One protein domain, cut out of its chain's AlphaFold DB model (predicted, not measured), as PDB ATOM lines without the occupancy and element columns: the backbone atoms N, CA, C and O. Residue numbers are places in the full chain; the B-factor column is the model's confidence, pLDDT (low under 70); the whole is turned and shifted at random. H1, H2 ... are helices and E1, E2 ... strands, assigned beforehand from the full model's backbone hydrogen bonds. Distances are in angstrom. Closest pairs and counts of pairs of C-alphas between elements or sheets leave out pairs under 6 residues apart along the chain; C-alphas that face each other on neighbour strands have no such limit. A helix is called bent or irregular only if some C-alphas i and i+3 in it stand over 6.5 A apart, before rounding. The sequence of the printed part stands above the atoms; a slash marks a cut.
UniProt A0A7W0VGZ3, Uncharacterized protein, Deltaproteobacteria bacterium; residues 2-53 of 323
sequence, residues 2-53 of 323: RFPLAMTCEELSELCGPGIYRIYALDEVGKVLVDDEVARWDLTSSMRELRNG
ATOM      1  N   ARG A   2     141.530 -76.113 121.065       78.44
ATOM      2  CA  ARG A   2     142.406 -76.711 122.085       78.44
ATOM      3  C   ARG A   2     142.750 -78.125 121.631       78.44
ATOM      4  O   ARG A   2     141.845 -78.844 121.217       78.44
ATOM      5  N   PHE A   3     144.021 -78.494 121.714       80.81
ATOM      6  CA  PHE A   3     144.500 -79.806 121.296       80.81
ATOM      7  C   PHE A   3     145.116 -80.539 122.487       80.81
ATOM      8  O   PHE A   3     145.783 -79.902 123.306       80.81
ATOM      9  N   PRO A   4     144.893 -81.855 122.616       80.31
ATOM     10  CA  PRO A   4     145.626 -82.654 123.584       80.31
ATOM     11  C   PRO A   4     147.116 -82.682 123.210       80.31
ATOM     12  O   PRO A   4     147.465 -82.745 122.036       80.31
ATOM     13  N   LEU A   5     148.000 -82.684 124.214       75.75
ATOM     14  CA  LEU A   5     149.461 -82.709 124.012       75.75
ATOM     15  C   LEU A   5     149.962 -83.954 123.259       75.75
ATOM     16  O   LEU A   5     151.072 -83.946 122.742       75.75
ATOM     17  N   ALA A   6     149.155 -85.016 123.208       81.88
ATOM     18  CA  ALA A   6     149.464 -86.253 122.495       81.88
ATOM     19  C   ALA A   6     149.101 -86.212 120.999       81.88
ATOM     20  O   ALA A   6     149.350 -87.190 120.300       81.88
ATOM     21  N   MET A   7     148.488 -85.125 120.516       83.38
ATOM     22  CA  MET A   7     148.065 -85.015 119.122       83.38
ATOM     23  C   MET A   7     149.279 -84.921 118.198       83.38
ATOM     24  O   MET A   7     150.201 -84.136 118.437       83.38
ATOM     25  N   THR A   8     149.280 -85.729 117.145       79.81
ATOM     26  CA  THR A   8     150.399 -85.785 116.205       79.81
ATOM     27  C   THR A   8     150.323 -84.664 115.167       79.81
ATOM     28  O   THR A   8     149.279 -84.057 114.919       79.81
ATOM     29  N   CYS A   9     151.459 -84.388 114.527       72.56
ATOM     30  CA  CYS A   9     151.579 -83.402 113.453       72.56
ATOM     31  C   CYS A   9     150.633 -83.691 112.273       72.56
ATOM     32  O   CYS A   9     150.106 -82.766 111.656       72.56
ATOM     33  N   GLU A  10     150.426 -84.974 111.967       79.38
ATOM     34  CA  GLU A  10     149.596 -85.447 110.856       79.38
ATOM     35  C   GLU A  10     148.115 -85.175 111.129       79.38
ATOM     36  O   GLU A  10     147.459 -84.515 110.323       79.38
ATOM     37  N   GLU A  11     147.627 -85.557 112.313       85.44
ATOM     38  CA  GLU A  11     146.253 -85.291 112.759       85.44
ATOM     39  C   GLU A  11     145.936 -83.789 112.761       85.44
ATOM     40  O   GLU A  11     144.841 -83.365 112.392       85.44
ATOM     41  N   LEU A  12     146.906 -82.955 113.150       81.44
ATOM     42  CA  LEU A  12     146.745 -81.502 113.134       81.44
ATOM     43  C   LEU A  12     146.697 -80.927 111.722       81.44
ATOM     44  O   LEU A  12     145.929 -79.995 111.481       81.44
ATOM     45  N   SER A  13     147.475 -81.484 110.794       83.56
ATOM     46  CA  SER A  13     147.442 -81.078 109.386       83.56
ATOM     47  C   SER A  13     146.134 -81.463 108.694       83.56
ATOM     48  O   SER A  13     145.621 -80.689 107.886       83.56
ATOM     49  N   GLU A  14     145.553 -82.608 109.058       87.12
ATOM     50  CA  GLU A  14     144.255 -83.052 108.550       87.12
ATOM     51  C   GLU A  14     143.118 -82.172 109.082       87.12
ATOM     52  O   GLU A  14     142.212 -81.797 108.338       87.12
ATOM     53  N   LEU A  15     143.192 -81.780 110.358       89.25
ATOM     54  CA  LEU A  15     142.120 -81.047 111.028       89.25
ATOM     55  C   LEU A  15     142.158 -79.533 110.767       89.25
ATOM     56  O   LEU A  15     141.110 -78.909 110.603       89.25
ATOM     57  N   CYS A  16     143.350 -78.930 110.725       87.88
ATOM     58  CA  CYS A  16     143.512 -77.487 110.519       87.88
ATOM     59  C   CYS A  16     143.723 -77.098 109.048       87.88
ATOM     60  O   CYS A  16     143.540 -75.925 108.706       87.88
ATOM     61  N   GLY A  17     144.100 -78.054 108.196       87.31
ATOM     62  CA  GLY A  17     144.521 -77.811 106.821       87.31
ATOM     63  C   GLY A  17     145.967 -77.298 106.701       87.31
ATOM     64  O   GLY A  17     146.679 -77.147 107.696       87.31
ATOM     65  N   PRO A  18     146.438 -77.041 105.467       85.00
ATOM     66  CA  PRO A  18     147.763 -76.482 105.228       85.00
ATOM     67  C   PRO A  18     147.793 -74.992 105.589       85.00
ATOM     68  O   PRO A  18     146.981 -74.203 105.104       85.00
ATOM     69  N   GLY A  19     148.771 -74.580 106.395       86.25
ATOM     70  CA  GLY A  19     148.891 -73.191 106.831       86.25
ATOM     71  C   GLY A  19     150.014 -72.961 107.832       86.25
ATOM     72  O   GLY A  19     150.716 -73.888 108.234       86.25
ATOM     73  N   ILE A  20     150.184 -71.702 108.226       87.94
ATOM     74  CA  ILE A  20     151.114 -71.299 109.280       87.94
ATOM     75  C   ILE A  20     150.298 -70.975 110.526       87.94
ATOM     76  O   ILE A  20     149.481 -70.054 110.514       87.94
ATOM     77  N   TYR A  21     150.556 -71.700 111.606       87.19
ATOM     78  CA  TYR A  21     149.827 -71.608 112.862       87.19
ATOM     79  C   TYR A  21     150.738 -71.086 113.968       87.19
ATOM     80  O   TYR A  21     151.904 -71.462 114.070       87.19
ATOM     81  N   ARG A  22     150.194 -70.208 114.809       89.75
ATOM     82  CA  ARG A  22     150.865 -69.712 116.013       89.75
ATOM     83  C   ARG A  22     150.372 -70.507 117.212       89.75
ATOM     84  O   ARG A  22     149.162 -70.658 117.384       89.75
ATOM     85  N   ILE A  23     151.294 -71.028 118.012       88.00
ATOM     86  CA  ILE A  23     150.993 -71.847 119.185       88.00
ATOM     87  C   ILE A  23     151.186 -70.994 120.432       88.00
ATOM     88  O   ILE A  23     152.276 -70.490 120.700       88.00
ATOM     89  N   TYR A  24     150.120 -70.882 121.216       89.25
ATOM     90  CA  TYR A  24     150.112 -70.189 122.496       89.25
ATOM     91  C   TYR A  24     149.907 -71.204 123.620       89.25
ATOM     92  O   TYR A  24     149.053 -72.085 123.508       89.25
ATOM     93  N   ALA A  25     150.669 -71.075 124.707       86.12
ATOM     94  CA  ALA A  25     150.402 -71.826 125.928       86.12
ATOM     95  C   ALA A  25     149.281 -71.134 126.706       86.12
ATOM     96  O   ALA A  25     149.376 -69.945 127.014       86.12
ATOM     97  N   LEU A  26     148.226 -71.885 127.010       85.88
ATOM     98  CA  LEU A  26     147.092 -71.420 127.802       85.88
ATOM     99  C   LEU A  26     147.073 -72.154 129.145       85.88
ATOM    100  O   LEU A  26     147.415 -73.335 129.199       85.88
ATOM    101  N   ASP A  27     146.646 -71.474 130.204       86.44
ATOM    102  CA  ASP A  27     146.349 -72.098 131.492       86.44
ATOM    103  C   ASP A  27     145.004 -72.858 131.470       86.44
ATOM    104  O   ASP A  27     144.282 -72.878 130.466       86.44
ATOM    105  N   GLU A  28     144.648 -73.482 132.595       84.81
ATOM    106  CA  GLU A  28     143.389 -74.227 132.756       84.81
ATOM    107  C   GLU A  28     142.139 -73.355 132.511       84.81
ATOM    108  O   GLU A  28     141.103 -73.844 132.051       84.81
ATOM    109  N   VAL A  29     142.253 -72.045 132.745       88.75
ATOM    110  CA  VAL A  29     141.195 -71.041 132.571       88.75
ATOM    111  C   VAL A  29     141.165 -70.498 131.131       88.75
ATOM    112  O   VAL A  29     140.175 -69.909 130.698       88.75
ATOM    113  N   GLY A  30     142.192 -70.773 130.324       82.56
ATOM    114  CA  GLY A  30     142.348 -70.281 128.958       82.56
ATOM    115  C   GLY A  30     143.087 -68.948 128.842       82.56
ATOM    116  O   GLY A  30     143.054 -68.349 127.767       82.56
ATOM    117  N   LYS A  31     143.733 -68.471 129.908       88.25
ATOM    118  CA  LYS A  31     144.603 -67.295 129.873       88.25
ATOM    119  C   LYS A  31     145.939 -67.670 129.245       88.25
ATOM    120  O   LYS A  31     146.512 -68.709 129.560       88.25
ATOM    121  N   VAL A  32     146.445 -66.811 128.366       88.44
ATOM    122  CA  VAL A  32     147.767 -66.994 127.767       88.44
ATOM    123  C   VAL A  32     148.838 -66.847 128.852       88.44
ATOM    124  O   VAL A  32     148.849 -65.858 129.582       88.44
ATOM    125  N   LEU A  33     149.694 -67.860 128.989       85.69
ATOM    126  CA  LEU A  33     150.757 -67.911 130.002       85.69
ATOM    127  C   LEU A  33     151.986 -67.079 129.621       85.69
ATOM    128  O   LEU A  33     152.757 -66.689 130.493       85.69
ATOM    129  N   VAL A  34     152.175 -66.837 128.325       87.12
ATOM    130  CA  VAL A  34     153.307 -66.104 127.756       87.12
ATOM    131  C   VAL A  34     152.744 -65.074 126.787       87.12
ATOM    132  O   VAL A  34     151.956 -65.434 125.919       87.12
ATOM    133  N   ASP A  35     153.125 -63.805 126.930       82.12
ATOM    134  CA  ASP A  35     152.610 -62.732 126.063       82.12
ATOM    135  C   ASP A  35     152.990 -62.943 124.580       82.12
ATOM    136  O   ASP A  35     152.275 -62.498 123.680       82.12
ATOM    137  N   ASP A  36     154.058 -63.706 124.331       82.50
ATOM    138  CA  ASP A  36     154.531 -64.119 123.010       82.50
ATOM    139  C   ASP A  36     154.156 -65.570 122.639       82.50
ATOM    140  O   ASP A  36     153.843 -66.418 123.479       82.50
ATOM    141  N   GLU A  37     154.201 -65.871 121.336       84.38
ATOM    142  CA  GLU A  37     153.982 -67.228 120.824       84.38
ATOM    143  C   GLU A  37     155.074 -68.190 121.317       84.38
ATOM    144  O   GLU A  37     156.268 -67.908 121.236       84.38
ATOM    145  N   VAL A  38     154.667 -69.363 121.804       86.12
ATOM    146  CA  VAL A  38     155.599 -70.405 122.266       86.12
ATOM    147  C   VAL A  38     156.319 -71.029 121.078       86.12
ATOM    148  O   VAL A  38     157.500 -71.365 121.151       86.12
ATOM    149  N   ALA A  39     155.590 -71.202 119.976       83.75
ATOM    150  CA  ALA A  39     156.125 -71.743 118.744       83.75
ATOM    151  C   ALA A  39     155.281 -71.314 117.544       83.75
ATOM    152  O   ALA A  39     154.072 -71.096 117.644       83.75
ATOM    153  N   ARG A  40     155.925 -71.276 116.381       85.69
ATOM    154  CA  ARG A  40     155.274 -71.105 115.087       85.69
ATOM    155  C   ARG A  40     155.390 -72.404 114.311       85.69
ATOM    156  O   ARG A  40     156.493 -72.892 114.078       85.69
ATOM    157  N   TRP A  41     154.253 -72.944 113.904       82.06
ATOM    158  CA  TRP A  41     154.180 -74.184 113.157       82.06
ATOM    159  C   TRP A  41     153.836 -73.913 111.702       82.06
ATOM    160  O   TRP A  41     152.787 -73.350 111.399       82.06
ATOM    161  N   ASP A  42     154.722 -74.305 110.799       84.25
ATOM    162  CA  ASP A  42     154.471 -74.247 109.366       84.25
ATOM    163  C   ASP A  42     154.066 -75.636 108.858       84.25
ATOM    164  O   ASP A  42     154.893 -76.542 108.775       84.25
ATOM    165  N   LEU A  43     152.776 -75.810 108.557       81.12
ATOM    166  CA  LEU A  43     152.208 -77.031 107.974       81.12
ATOM    167  C   LEU A  43     152.130 -76.953 106.438       81.12
ATOM    168  O   LEU A  43     151.529 -77.815 105.800       81.12
ATOM    169  N   THR A  44     152.704 -75.918 105.810       76.94
ATOM    170  CA  THR A  44     152.711 -75.788 104.343       76.94
ATOM    171  C   THR A  44     153.815 -76.615 103.677       76.94
ATOM    172  O   THR A  44     153.680 -77.016 102.517       76.94
ATOM    173  N   SER A  45     154.894 -76.910 104.405       60.94
ATOM    174  CA  SER A  45     156.071 -77.644 103.925       60.94
ATOM    175  C   SER A  45     155.881 -79.163 103.942       60.94
ATOM    176  O   SER A  45     156.252 -79.830 102.973       60.94
ATOM    177  N   SER A  46     155.223 -79.706 104.969       57.69
ATOM    178  CA  SER A  46     155.013 -81.152 105.141       57.69
ATOM    179  C   SER A  46     154.207 -81.782 103.997       57.69
ATOM    180  O   SER A  46     154.551 -82.864 103.525       57.69
ATOM    181  N   MET A  47     153.208 -81.082 103.442       55.50
ATOM    182  CA  MET A  47     152.492 -81.560 102.246       55.50
ATOM    183  C   MET A  47     153.343 -81.537 100.967       55.50
ATOM    184  O   MET A  47     153.133 -82.367 100.079       55.50
ATOM    185  N   ARG A  48     154.293 -80.601 100.832       54.56
ATOM    186  CA  ARG A  48     155.179 -80.543  99.654       54.56
ATOM    187  C   ARG A  48     156.215 -81.658  99.679       54.56
ATOM    188  O   ARG A  48     156.474 -82.251  98.635       54.56
ATOM    189  N   GLU A  49     156.765 -81.962 100.848       55.31
ATOM    190  CA  GLU A  49     157.742 -83.041 101.010       55.31
ATOM    191  C   GLU A  49     157.097 -84.423 100.822       55.31
ATOM    192  O   GLU A  49     157.630 -85.237 100.068       55.31
ATOM    193  N   LEU A  50     155.889 -84.652 101.357       53.09
ATOM    194  CA  LEU A  50     155.128 -85.891 101.120       53.09
ATOM    195  C   LEU A  50     154.733 -86.076  99.644       53.09
ATOM    196  O   LEU A  50     154.782 -87.188  99.116       53.09
ATOM    197  N   ARG A  51     154.387 -84.992  98.937       50.00
ATOM    198  CA  ARG A  51     154.039 -85.055  97.508       50.00
ATOM    199  C   ARG A  51     155.259 -85.277  96.609       50.00
ATOM    200  O   ARG A  51     155.139 -85.962  95.596       50.00
ATOM    201  N   ASN A  52     156.424 -84.753  96.990       47.12
ATOM    202  CA  ASN A  52     157.672 -84.996  96.267       47.12
ATOM    203  C   ASN A  52     158.235 -86.403  96.534       47.12
ATOM    204  O   ASN A  52     158.794 -86.991  95.616       47.12
ATOM    205  N   GLY A  53     158.004 -86.983  97.717       46.16
ATOM    206  CA  GLY A  53     158.328 -88.389  97.997       46.16
ATOM    207  C   GLY A  53     157.415 -89.396  97.280       46.16
ATOM    208  O   GLY A  53     157.854 -90.484  96.920       46.16
TER     209      GLY A  53
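AT A GLANCE: This is residues 2 to 53 of the 323 residues of an uncharacterized protein of Deltaproteobacteria bacterium (UniProt A0A7W0VGZ3). A short two-stranded hairpin, E1 and E2, forms the middle of a thin, loose rod, with its long loop, residues 24 to 38, running out to one end and the helix H2 making the other end. The small helix H1 is set off to one side of the hairpin, and residues 48 to 53 of H2 stick out free. The printed part has 52 residues with two named helices and two named strands, in the order H1, E1, E2, H2; the sheet has the order E1 - E2 and is antiparallel, and the class is mixed, helices and strands. The whole is loose, with a radius of gyration of the C-alphas of 13.0 A, and spans 41 by 20 by 14 A.

HOW THE PARTS SIT: The sheet consists of E1, residues 20 to 23, and E2, residues 39 to 42, a hairpin of antiparallel neighbour strands with 159 degrees between their directions. C-alphas 20 and 42 face each other at 4.5 A, and C-alphas 23 and 39 at 5.2 A. N 21 and O 41 are within hydrogen-bond range at 2.8 A, as are N 41 and O 21 at 2.8 A. H2, residues 44 to 53, follows E2 after a tight link of one residue. The closest C-alphas of E1 and H2 are those of Ile 20 and Thr 44, 6.9 A apart. H1, residues 9 to 16, is joined to E1 by a tight link of three residues. H1 and E2 are apart. H1 and H2 are near each other, with 6 pairs of C-alphas within 10 A and no pair within 8 A. Every O i to N i+4 pair is within hydrogen-bond range in H1, and 5 of 6 are in H2.

IN THESE COORDINATES: E1 runs from Ile 20 to Ile 23, 9.9 A from first to last C-alpha, and begins with C-alpha 20 at (151.114, -71.299, 109.280). E2 runs from Ala 39 to Asp 42 over 9.8 A. H2 runs from Thr 44 to Gly 53 over 15.2 A and ends with C-alpha 53 at (158.328, -88.389, 97.997). H2 is neither bent nor irregular, but only just: C-alphas 44 and 47 are 6.1 A apart. H1 runs from Cys 9, with its C-alpha at (151.579, -83.402, 113.453), to Cys 16 over 10.4 A.

THE WHOLE: The two C-alphas farthest apart are those of Val 29 and Gly 53, 42.3 A. The printed part, residues 2 to 53, has no cut. The link from E1 to E2 is long, with 15 residues, and its C-alphas lie 10 to 20 A from the mean of the C-alphas. The mean pLDDT of the printed part is 78.9; residues 45 to 53 are under 70, and the mean of H2 is 56.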